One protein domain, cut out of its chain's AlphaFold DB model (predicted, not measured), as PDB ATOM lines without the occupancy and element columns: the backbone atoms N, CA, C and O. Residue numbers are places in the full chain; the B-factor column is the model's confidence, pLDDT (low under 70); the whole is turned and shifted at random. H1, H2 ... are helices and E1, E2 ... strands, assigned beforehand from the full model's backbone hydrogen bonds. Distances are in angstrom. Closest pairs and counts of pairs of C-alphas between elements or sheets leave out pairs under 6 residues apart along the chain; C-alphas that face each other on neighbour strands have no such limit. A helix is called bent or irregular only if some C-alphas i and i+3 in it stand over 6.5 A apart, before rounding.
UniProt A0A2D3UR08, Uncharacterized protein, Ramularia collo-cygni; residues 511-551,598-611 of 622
ATOM      1  N   VAL A 511       3.191  33.122 -32.103       70.56
ATOM      2  CA  VAL A 511       2.427  34.378 -32.148       70.56
ATOM      3  C   VAL A 511       1.432  34.426 -30.984       70.56
ATOM      4  O   VAL A 511       0.488  33.637 -30.932       70.56
ATOM      5  N   VAL A 512       1.627  35.374 -30.068       74.81
ATOM      6  CA  VAL A 512       0.769  35.604 -28.901       74.81
ATOM      7  C   VAL A 512      -0.097  36.836 -29.159       74.81
ATOM      8  O   VAL A 512       0.383  37.968 -29.135       74.81
ATOM      9  N   TYR A 513      -1.388  36.617 -29.406       78.50
ATOM     10  CA  TYR A 513      -2.361  37.696 -29.581       78.50
ATOM     11  C   TYR A 513      -2.833  38.210 -28.225       78.50
ATOM     12  O   TYR A 513      -3.419  37.464 -27.438       78.50
ATOM     13  N   ILE A 514      -2.607  39.493 -27.967       80.31
ATOM     14  CA  ILE A 514      -3.014  40.137 -26.721       80.31
ATOM     15  C   ILE A 514      -4.439  40.673 -26.887       80.31
ATOM     16  O   ILE A 514      -4.813  41.227 -27.921       80.31
ATOM     17  N   ASN A 515      -5.276  40.471 -25.871       78.19
ATOM     18  CA  ASN A 515      -6.672  40.888 -25.925       78.19
ATOM     19  C   ASN A 515      -6.794  42.425 -25.791       78.19
ATOM     20  O   ASN A 515      -6.141  42.989 -24.913       78.19
ATOM     21  N   PRO A 516      -7.660  43.108 -26.574       79.00
ATOM     22  CA  PRO A 516      -7.886  44.562 -26.477       79.00
ATOM     23  C   PRO A 516      -8.222  45.083 -25.075       79.00
ATOM     24  O   PRO A 516      -8.026  46.260 -24.784       79.00
ATOM     25  N   THR A 517      -8.713  44.211 -24.194       81.00
ATOM     26  CA  THR A 517      -8.993  44.530 -22.787       81.00
ATOM     27  C   THR A 517      -7.757  44.934 -21.982       81.00
ATOM     28  O   THR A 517      -7.926  45.646 -20.995       81.00
ATOM     29  N   ILE A 518      -6.537  44.601 -22.432       80.75
ATOM     30  CA  ILE A 518      -5.276  44.970 -21.763       80.75
ATOM     31  C   ILE A 518      -5.145  46.486 -21.541       80.75
ATOM     32  O   ILE A 518      -4.612  46.934 -20.526       80.75
ATOM     33  N   TRP A 519      -5.702  47.295 -22.449       81.69
ATOM     34  CA  TRP A 519      -5.676  48.755 -22.358       81.69
ATOM     35  C   TRP A 519      -6.574  49.308 -21.245       81.69
ATOM     36  O   TRP A 519      -6.365  50.429 -20.783       81.69
ATOM     37  N   MET A 520      -7.555  48.524 -20.791       78.38
ATOM     38  CA  MET A 520      -8.474  48.888 -19.708       78.38
ATOM     39  C   MET A 520      -7.983  48.423 -18.332       78.38
ATOM     40  O   MET A 520      -8.559  48.817 -17.317       78.38
ATOM     41  N   GLU A 521      -6.933  47.602 -18.275       79.75
ATOM     42  CA  GLU A 521      -6.369  47.126 -17.013       79.75
ATOM     43  C   GLU A 521      -5.471  48.187 -16.348       79.75
ATOM     44  O   GLU A 521      -4.825  48.978 -17.050       79.75
ATOM     45  N   PRO A 522      -5.396  48.224 -15.002       80.12
ATOM     46  CA  PRO A 522      -4.436  49.057 -14.279       80.12
ATOM     47  C   PRO A 522      -2.992  48.773 -14.714       80.12
ATOM     48  O   PRO A 522      -2.611  47.620 -14.869       80.12
ATOM     49  N   GLN A 523      -2.156  49.805 -14.857       72.06
ATOM     50  CA  GLN A 523      -0.765  49.660 -15.328       72.06
ATOM     51  C   GLN A 523       0.038  48.622 -14.525       72.06
ATOM     52  O   GLN A 523       0.742  47.809 -15.109       72.06
ATOM     53  N   ALA A 524      -0.151  48.577 -13.201       69.88
ATOM     54  CA  ALA A 524       0.518  47.628 -12.310       69.88
ATOM     55  C   ALA A 524       0.134  46.147 -12.528       69.88
ATOM     56  O   ALA A 524       0.777  45.276 -11.949       69.88
ATOM     57  N   SER A 525      -0.910  45.851 -13.310       68.44
ATOM     58  CA  SER A 525      -1.331  44.481 -13.640       68.44
ATOM     59  C   SER A 525      -1.093  44.094 -15.101       68.44
ATOM     60  O   SER A 525      -1.294  42.931 -15.444       68.44
ATOM     61  N   ARG A 526      -0.639  45.022 -15.957       78.44
ATOM     62  CA  ARG A 526      -0.362  44.758 -17.378       78.44
ATOM     63  C   ARG A 526       0.930  43.959 -17.519       78.44
ATOM     64  O   ARG A 526       1.998  44.518 -17.740       78.44
ATOM     65  N   THR A 527       0.821  42.644 -17.387       70.06
ATOM     66  CA  THR A 527       1.951  41.724 -17.539       70.06
ATOM     67  C   THR A 527       1.605  40.731 -18.634       70.06
ATOM     68  O   THR A 527       0.584  40.050 -18.551       70.06
ATOM     69  N   VAL A 528       2.435  40.661 -19.671       71.00
ATOM     70  CA  VAL A 528       2.307  39.668 -20.737       71.00
ATOM     71  C   VAL A 528       3.620  38.911 -20.804       71.00
ATOM     72  O   VAL A 528       4.678  39.525 -20.885       71.00
ATOM     73  N   ASP A 529       3.537  37.589 -20.745       72.94
ATOM     74  CA  ASP A 529       4.700  36.713 -20.720       72.94
ATOM     75  C   ASP A 529       4.542  35.604 -21.765       72.94
ATOM     76  O   ASP A 529       3.426  35.225 -22.142       72.94
ATOM     77  N   CYS A 530       5.661  35.111 -22.274       69.88
ATOM     78  CA  CYS A 530       5.714  34.052 -23.268       69.88
ATOM     79  C   CYS A 530       7.004  33.251 -23.107       69.88
ATOM     80  O   CYS A 530       7.992  33.731 -22.565       69.88
ATOM     81  N   ILE A 531       7.024  32.041 -23.657       67.19
ATOM     82  CA  ILE A 531       8.257  31.263 -23.791       67.19
ATOM     83  C   ILE A 531       8.905  31.668 -25.123       67.19
ATOM     84  O   ILE A 531       8.298  31.405 -26.167       67.19
ATOM     85  N   PRO A 532      10.095  32.291 -25.138       59.41
ATOM     86  CA  PRO A 532      10.772  32.635 -26.384       59.41
ATOM     87  C   PRO A 532      11.137  31.379 -27.206       59.41
ATOM     88  O   PRO A 532      11.471  30.346 -26.614       59.41
ATOM     89  N   PRO A 533      11.108  31.441 -28.552       58.53
ATOM     90  CA  PRO A 533      10.757  32.611 -29.364       58.53
ATOM     91  C   PRO A 533       9.244  32.889 -29.414       58.53
ATOM     92  O   PRO A 533       8.429  31.977 -29.586       58.53
ATOM     93  N   CYS A 534       8.861  34.164 -29.286       71.94
ATOM     94  CA  CYS A 534       7.471  34.592 -29.440       71.94
ATOM     95  C   CYS A 534       7.336  35.993 -30.065       71.94
ATOM     96  O   CYS A 534       8.228  36.836 -29.959       71.94
ATOM     97  N   THR A 535       6.186  36.254 -30.682       77.12
ATOM     98  CA  THR A 535       5.805  37.570 -31.212       77.12
ATOM     99  C   THR A 535       4.522  38.012 -30.532       77.12
ATOM    100  O   THR A 535       3.476  37.391 -30.721       77.12
ATOM    101  N   PHE A 536       4.583  39.094 -29.763       82.25
ATOM    102  CA  PHE A 536       3.399  39.724 -29.203       82.25
ATOM    103  C   PHE A 536       2.709  40.562 -30.274       82.25
ATOM    104  O   PHE A 536       3.280  41.520 -30.801       82.25
ATOM    105  N   VAL A 537       1.466  40.203 -30.578       81.06
ATOM    106  CA  VAL A 537       0.579  40.995 -31.430       81.06
ATOM    107  C   VAL A 537      -0.314  41.809 -30.512       81.06
ATOM    108  O   VAL A 537      -1.252  41.283 -29.905       81.06
ATOM    109  N   LEU A 538       0.024  43.090 -30.380       81.62
ATOM    110  CA  LEU A 538      -0.734  44.030 -29.569       81.62
ATOM    111  C   LEU A 538      -1.991  44.481 -30.328       81.62
ATOM    112  O   LEU A 538      -1.923  44.800 -31.516       81.62
ATOM    113  N   PRO A 539      -3.152  44.518 -29.660       83.62
ATOM    114  CA  PRO A 539      -4.366  45.040 -30.258       83.62
ATOM    115  C   PRO A 539      -4.239  46.561 -30.418       83.62
ATOM    116  O   PRO A 539      -3.637  47.212 -29.560       83.62
ATOM    117  N   PRO A 540      -4.830  47.155 -31.468       83.62
ATOM    118  CA  PRO A 540      -4.835  48.602 -31.627       83.62
ATOM    119  C   PRO A 540      -5.466  49.286 -30.408       83.62
ATOM    120  O   PRO A 540      -6.384  48.752 -29.777       83.62
ATOM    121  N   ILE A 541      -4.983  50.483 -30.080       82.69
ATOM    122  CA  ILE A 541      -5.598  51.321 -29.048       82.69
ATOM    123  C   ILE A 541      -6.855  51.945 -29.649       82.69
ATOM    124  O   ILE A 541      -6.785  52.650 -30.656       82.69
ATOM    125  N   THR A 542      -8.011  51.701 -29.038       82.75
ATOM    126  CA  THR A 542      -9.279  52.299 -29.465       82.75
ATOM    127  C   THR A 542      -9.476  53.658 -28.796       82.75
ATOM    128  O   THR A 542      -9.268  53.828 -27.595       82.75
ATOM    129  N   LEU A 543      -9.880  54.653 -29.582       80.88
ATOM    130  CA  LEU A 543     -10.165  56.004 -29.112       80.88
ATOM    131  C   LEU A 543     -11.676  56.163 -28.924       80.88
ATOM    132  O   LEU A 543     -12.463  55.787 -29.791       80.88
ATOM    133  N   ALA A 544     -12.094  56.757 -27.803       81.31
ATOM    134  CA  ALA A 544     -13.514  56.907 -27.458       81.31
ATOM    135  C   ALA A 544     -14.307  57.756 -28.471       81.31
ATOM    136  O   ALA A 544     -15.524  57.613 -28.596       81.31
ATOM    137  N   THR A 545     -13.623  58.637 -29.199       83.94
ATOM    138  CA  THR A 545     -14.191  59.471 -30.260       83.94
ATOM    139  C   THR A 545     -13.230  59.544 -31.445       83.94
ATOM    140  O   THR A 545     -12.015  59.498 -31.228       83.94
ATOM    141  N   PRO A 546     -13.734  59.724 -32.684       88.44
ATOM    142  CA  PRO A 546     -12.888  60.001 -33.841       88.44
ATOM    143  C   PRO A 546     -11.949  61.169 -33.540       88.44
ATOM    144  O   PRO A 546     -12.402  62.275 -33.244       88.44
ATOM    145  N   THR A 547     -10.648  60.901 -33.571       87.56
ATOM    146  CA  THR A 547      -9.609  61.862 -33.197       87.56
ATOM    147  C   THR A 547      -8.737  62.130 -34.410       87.56
ATOM    148  O   THR A 547      -8.289  61.202 -35.083       87.56
ATOM    149  N   THR A 548      -8.511  63.407 -34.707       89.81
ATOM    150  CA  THR A 548      -7.595  63.828 -35.767       89.81
ATOM    151  C   THR A 548      -6.199  63.992 -35.184       89.81
ATOM    152  O   THR A 548      -5.954  64.909 -34.403       89.81
ATOM    153  N   ILE A 549      -5.284  63.108 -35.572       84.62
ATOM    154  CA  ILE A 549      -3.873  63.151 -35.198       84.62
ATOM    155  C   ILE A 549      -3.142  63.997 -36.238       84.62
ATOM    156  O   ILE A 549      -3.102  63.656 -37.421       84.62
ATOM    157  N   THR A 550      -2.588  65.123 -35.798       86.00
ATOM    158  CA  THR A 550      -1.730  65.985 -36.614       86.00
ATOM    159  C   THR A 550      -0.277  65.683 -36.298       86.00
ATOM    160  O   THR A 550       0.141  65.812 -35.147       86.00
ATOM    161  N   PHE A 551       0.498  65.316 -37.310       83.06
ATOM    162  CA  PHE A 551       1.913  65.019 -37.139       83.06
ATOM    163  C   PHE A 551       2.746  66.296 -37.285       83.06
ATOM    164  O   PHE A 551       2.431  67.132 -38.140       83.06
ATOM    165  N   VAL A 598      -4.329  62.372 -39.827       88.00
ATOM    166  CA  VAL A 598      -5.118  61.142 -39.900       88.00
ATOM    167  C   VAL A 598      -6.246  61.242 -38.890       88.00
ATOM    168  O   VAL A 598      -6.009  61.412 -37.698       88.00
ATOM    169  N   THR A 599      -7.487  61.145 -39.364       88.75
ATOM    170  CA  THR A 599      -8.641  61.000 -38.471       88.75
ATOM    171  C   THR A 599      -8.943  59.525 -38.307       88.75
ATOM    172  O   THR A 599      -9.304  58.864 -39.278       88.75
ATOM    173  N   THR A 600      -8.778  59.016 -37.091       88.50
ATOM    174  CA  THR A 600      -8.982  57.601 -36.781       88.50
ATOM    175  C   THR A 600      -9.712  57.409 -35.451       88.50
ATOM    176  O   THR A 600      -9.733  58.291 -34.591       88.50
ATOM    177  N   THR A 601     -10.342  56.249 -35.301       84.81
ATOM    178  CA  THR A 601     -10.873  55.723 -34.034       84.81
ATOM    179  C   THR A 601      -9.980  54.640 -33.434       84.81
ATOM    180  O   THR A 601     -10.259  54.174 -32.334       84.81
ATOM    181  N   GLU A 602      -8.916  54.238 -34.132       85.38
ATOM    182  CA  GLU A 602      -8.006  53.166 -33.725       85.38
ATOM    183  C   GLU A 602      -6.558  53.524 -34.080       85.38
ATOM    184  O   GLU A 602      -6.281  53.984 -35.193       85.38
ATOM    185  N   ILE A 603      -5.630  53.311 -33.148       83.50
ATOM    186  CA  ILE A 603      -4.190  53.491 -33.357       83.50
ATOM    187  C   ILE A 603      -3.544  52.100 -33.425       83.50
ATOM    188  O   ILE A 603      -3.531  51.399 -32.409       83.50
ATOM    189  N   PRO A 604      -3.032  51.665 -34.592       81.69
ATOM    190  CA  PRO A 604      -2.331  50.391 -34.703       81.69
ATOM    191  C   PRO A 604      -1.012  50.440 -33.928       81.69
ATOM    192  O   PRO A 604      -0.280  51.426 -34.000       81.69
ATOM    193  N   ILE A 605      -0.710  49.361 -33.209       80.88
ATOM    194  CA  ILE A 605       0.531  49.200 -32.446       80.88
ATOM    195  C   ILE A 605       1.405  48.167 -33.154       80.88
ATOM    196  O   ILE A 605       0.902  47.164 -33.661       80.88
ATOM    197  N   TRP A 606       2.710  48.427 -33.218       75.44
ATOM    198  CA  TRP A 606       3.667  47.504 -33.820       75.44
ATOM    199  C   TRP A 606       3.808  46.223 -32.992       75.44
ATOM    200  O   TRP A 606       3.747  46.247 -31.763       75.44
ATOM    201  N   ASN A 607       4.015  45.099 -33.679       79.50
ATOM    202  CA  ASN A 607       4.287  43.821 -33.027       79.50
ATOM    203  C   ASN A 607       5.644  43.867 -32.315       79.50
ATOM    204  O   ASN A 607       6.603  44.432 -32.843       79.50
ATOM    205  N   VAL A 608       5.737  43.224 -31.151       79.62
ATOM    206  CA  VAL A 608       6.982  43.126 -30.375       79.62
ATOM    207  C   VAL A 608       7.519  41.704 -30.479       79.62
ATOM    208  O   VAL A 608       6.840  40.747 -30.108       79.62
ATOM    209  N   GLU A 609       8.738  41.551 -30.987       70.50
ATOM    210  CA  GLU A 609       9.402  40.251 -31.096       70.50
ATOM    211  C   GLU A 609      10.294  39.994 -29.876       70.50
ATOM    212  O   GLU A 609      11.240  40.741 -29.624       70.50
ATOM    213  N   ASN A 610      10.027  38.913 -29.138       67.00
ATOM    214  CA  ASN A 610      10.876  38.453 -28.042       67.00
ATOM    215  C   ASN A 610      11.653  37.195 -28.462       67.00
ATOM    216  O   ASN A 610      11.107  36.088 -28.522       67.00
ATOM    217  N   LYS A 611      12.943  37.387 -28.765       61.06
ATOM    218  CA  LYS A 611      13.850  36.364 -29.319       61.06
ATOM    219  C   LYS A 611      14.925  35.871 -28.333       61.06
ATOM    220  O   LYS A 611      15.876  35.220 -28.754       61.06
TER     221      LYS A 611
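What this domain is: This is residues 511 to 551 and 598 to 611 of the 622 residues of an uncharacterized protein of Ramularia collo-cygni (UniProt A0A2D3UR08). A long, loose two-stranded ribbon, in which E2 then E3 run one way beside E4 then E5 running back, is widened at one end by E1 next to E2 and bent near the other end within E3. From E1 a wide loop through the short helix H1 arches off one side of the ribbon and returns to E2; its residues 520 to 525 stick out. The 55 printed residues hold, along the chain, E1, H1, E2, E3, E4 and E5, a mostly strand domain with a mixed sheet in the order E1, E2, E5 and an antiparallel pair E3 and E4. The whole is loose, with a radius of gyration of the C-alphas of 13.4 A, and elongated, spanning 38 by 23 by 16 A.

Where its parts are: E1, residues 511 to 513, begins at C-alpha (2.427, 34.378, -32.148). H1 is residues 516 to 520. E2, residues 534 to 537, is 9.6 A long. E3, residues 541 to 549, is 13.4 A long and bends by 111 degrees at residue 545. E4, residues 598 to 603, is 10.1 A long. E5, residues 608 to 610, ends at C-alpha (10.876, 38.453, -28.042).

How they stand to each other: E1 and E2 are parallel, with N 512 and O 535 2.8 A apart, within hydrogen-bond range. With H1 they form a strand-helix-strand unit, two parallel neighbour strands with a helix between, and its crossover is right-handed. H1 is not on the sheet; its one O i to N i+4 pair is out of range, but both O i to N i+3 pairs are within it. E2 and E5 are antiparallel, with N 536 and O 608 at 2.8 A. E3 and E4 are antiparallel, with N 543 and O 601 at 2.8 A.

The domain as a whole: The C-alphas farthest apart, of Ile 531 and Thr 550, are 38.3 A from each other. Residues 552 to 597 are not printed, and C-alphas 551 and 598 are 8.5 A apart across this cut. The link H1 to E2 is long. Residues 524 to 525, 530 to 533 and 610 to 611 have pLDDT under 70.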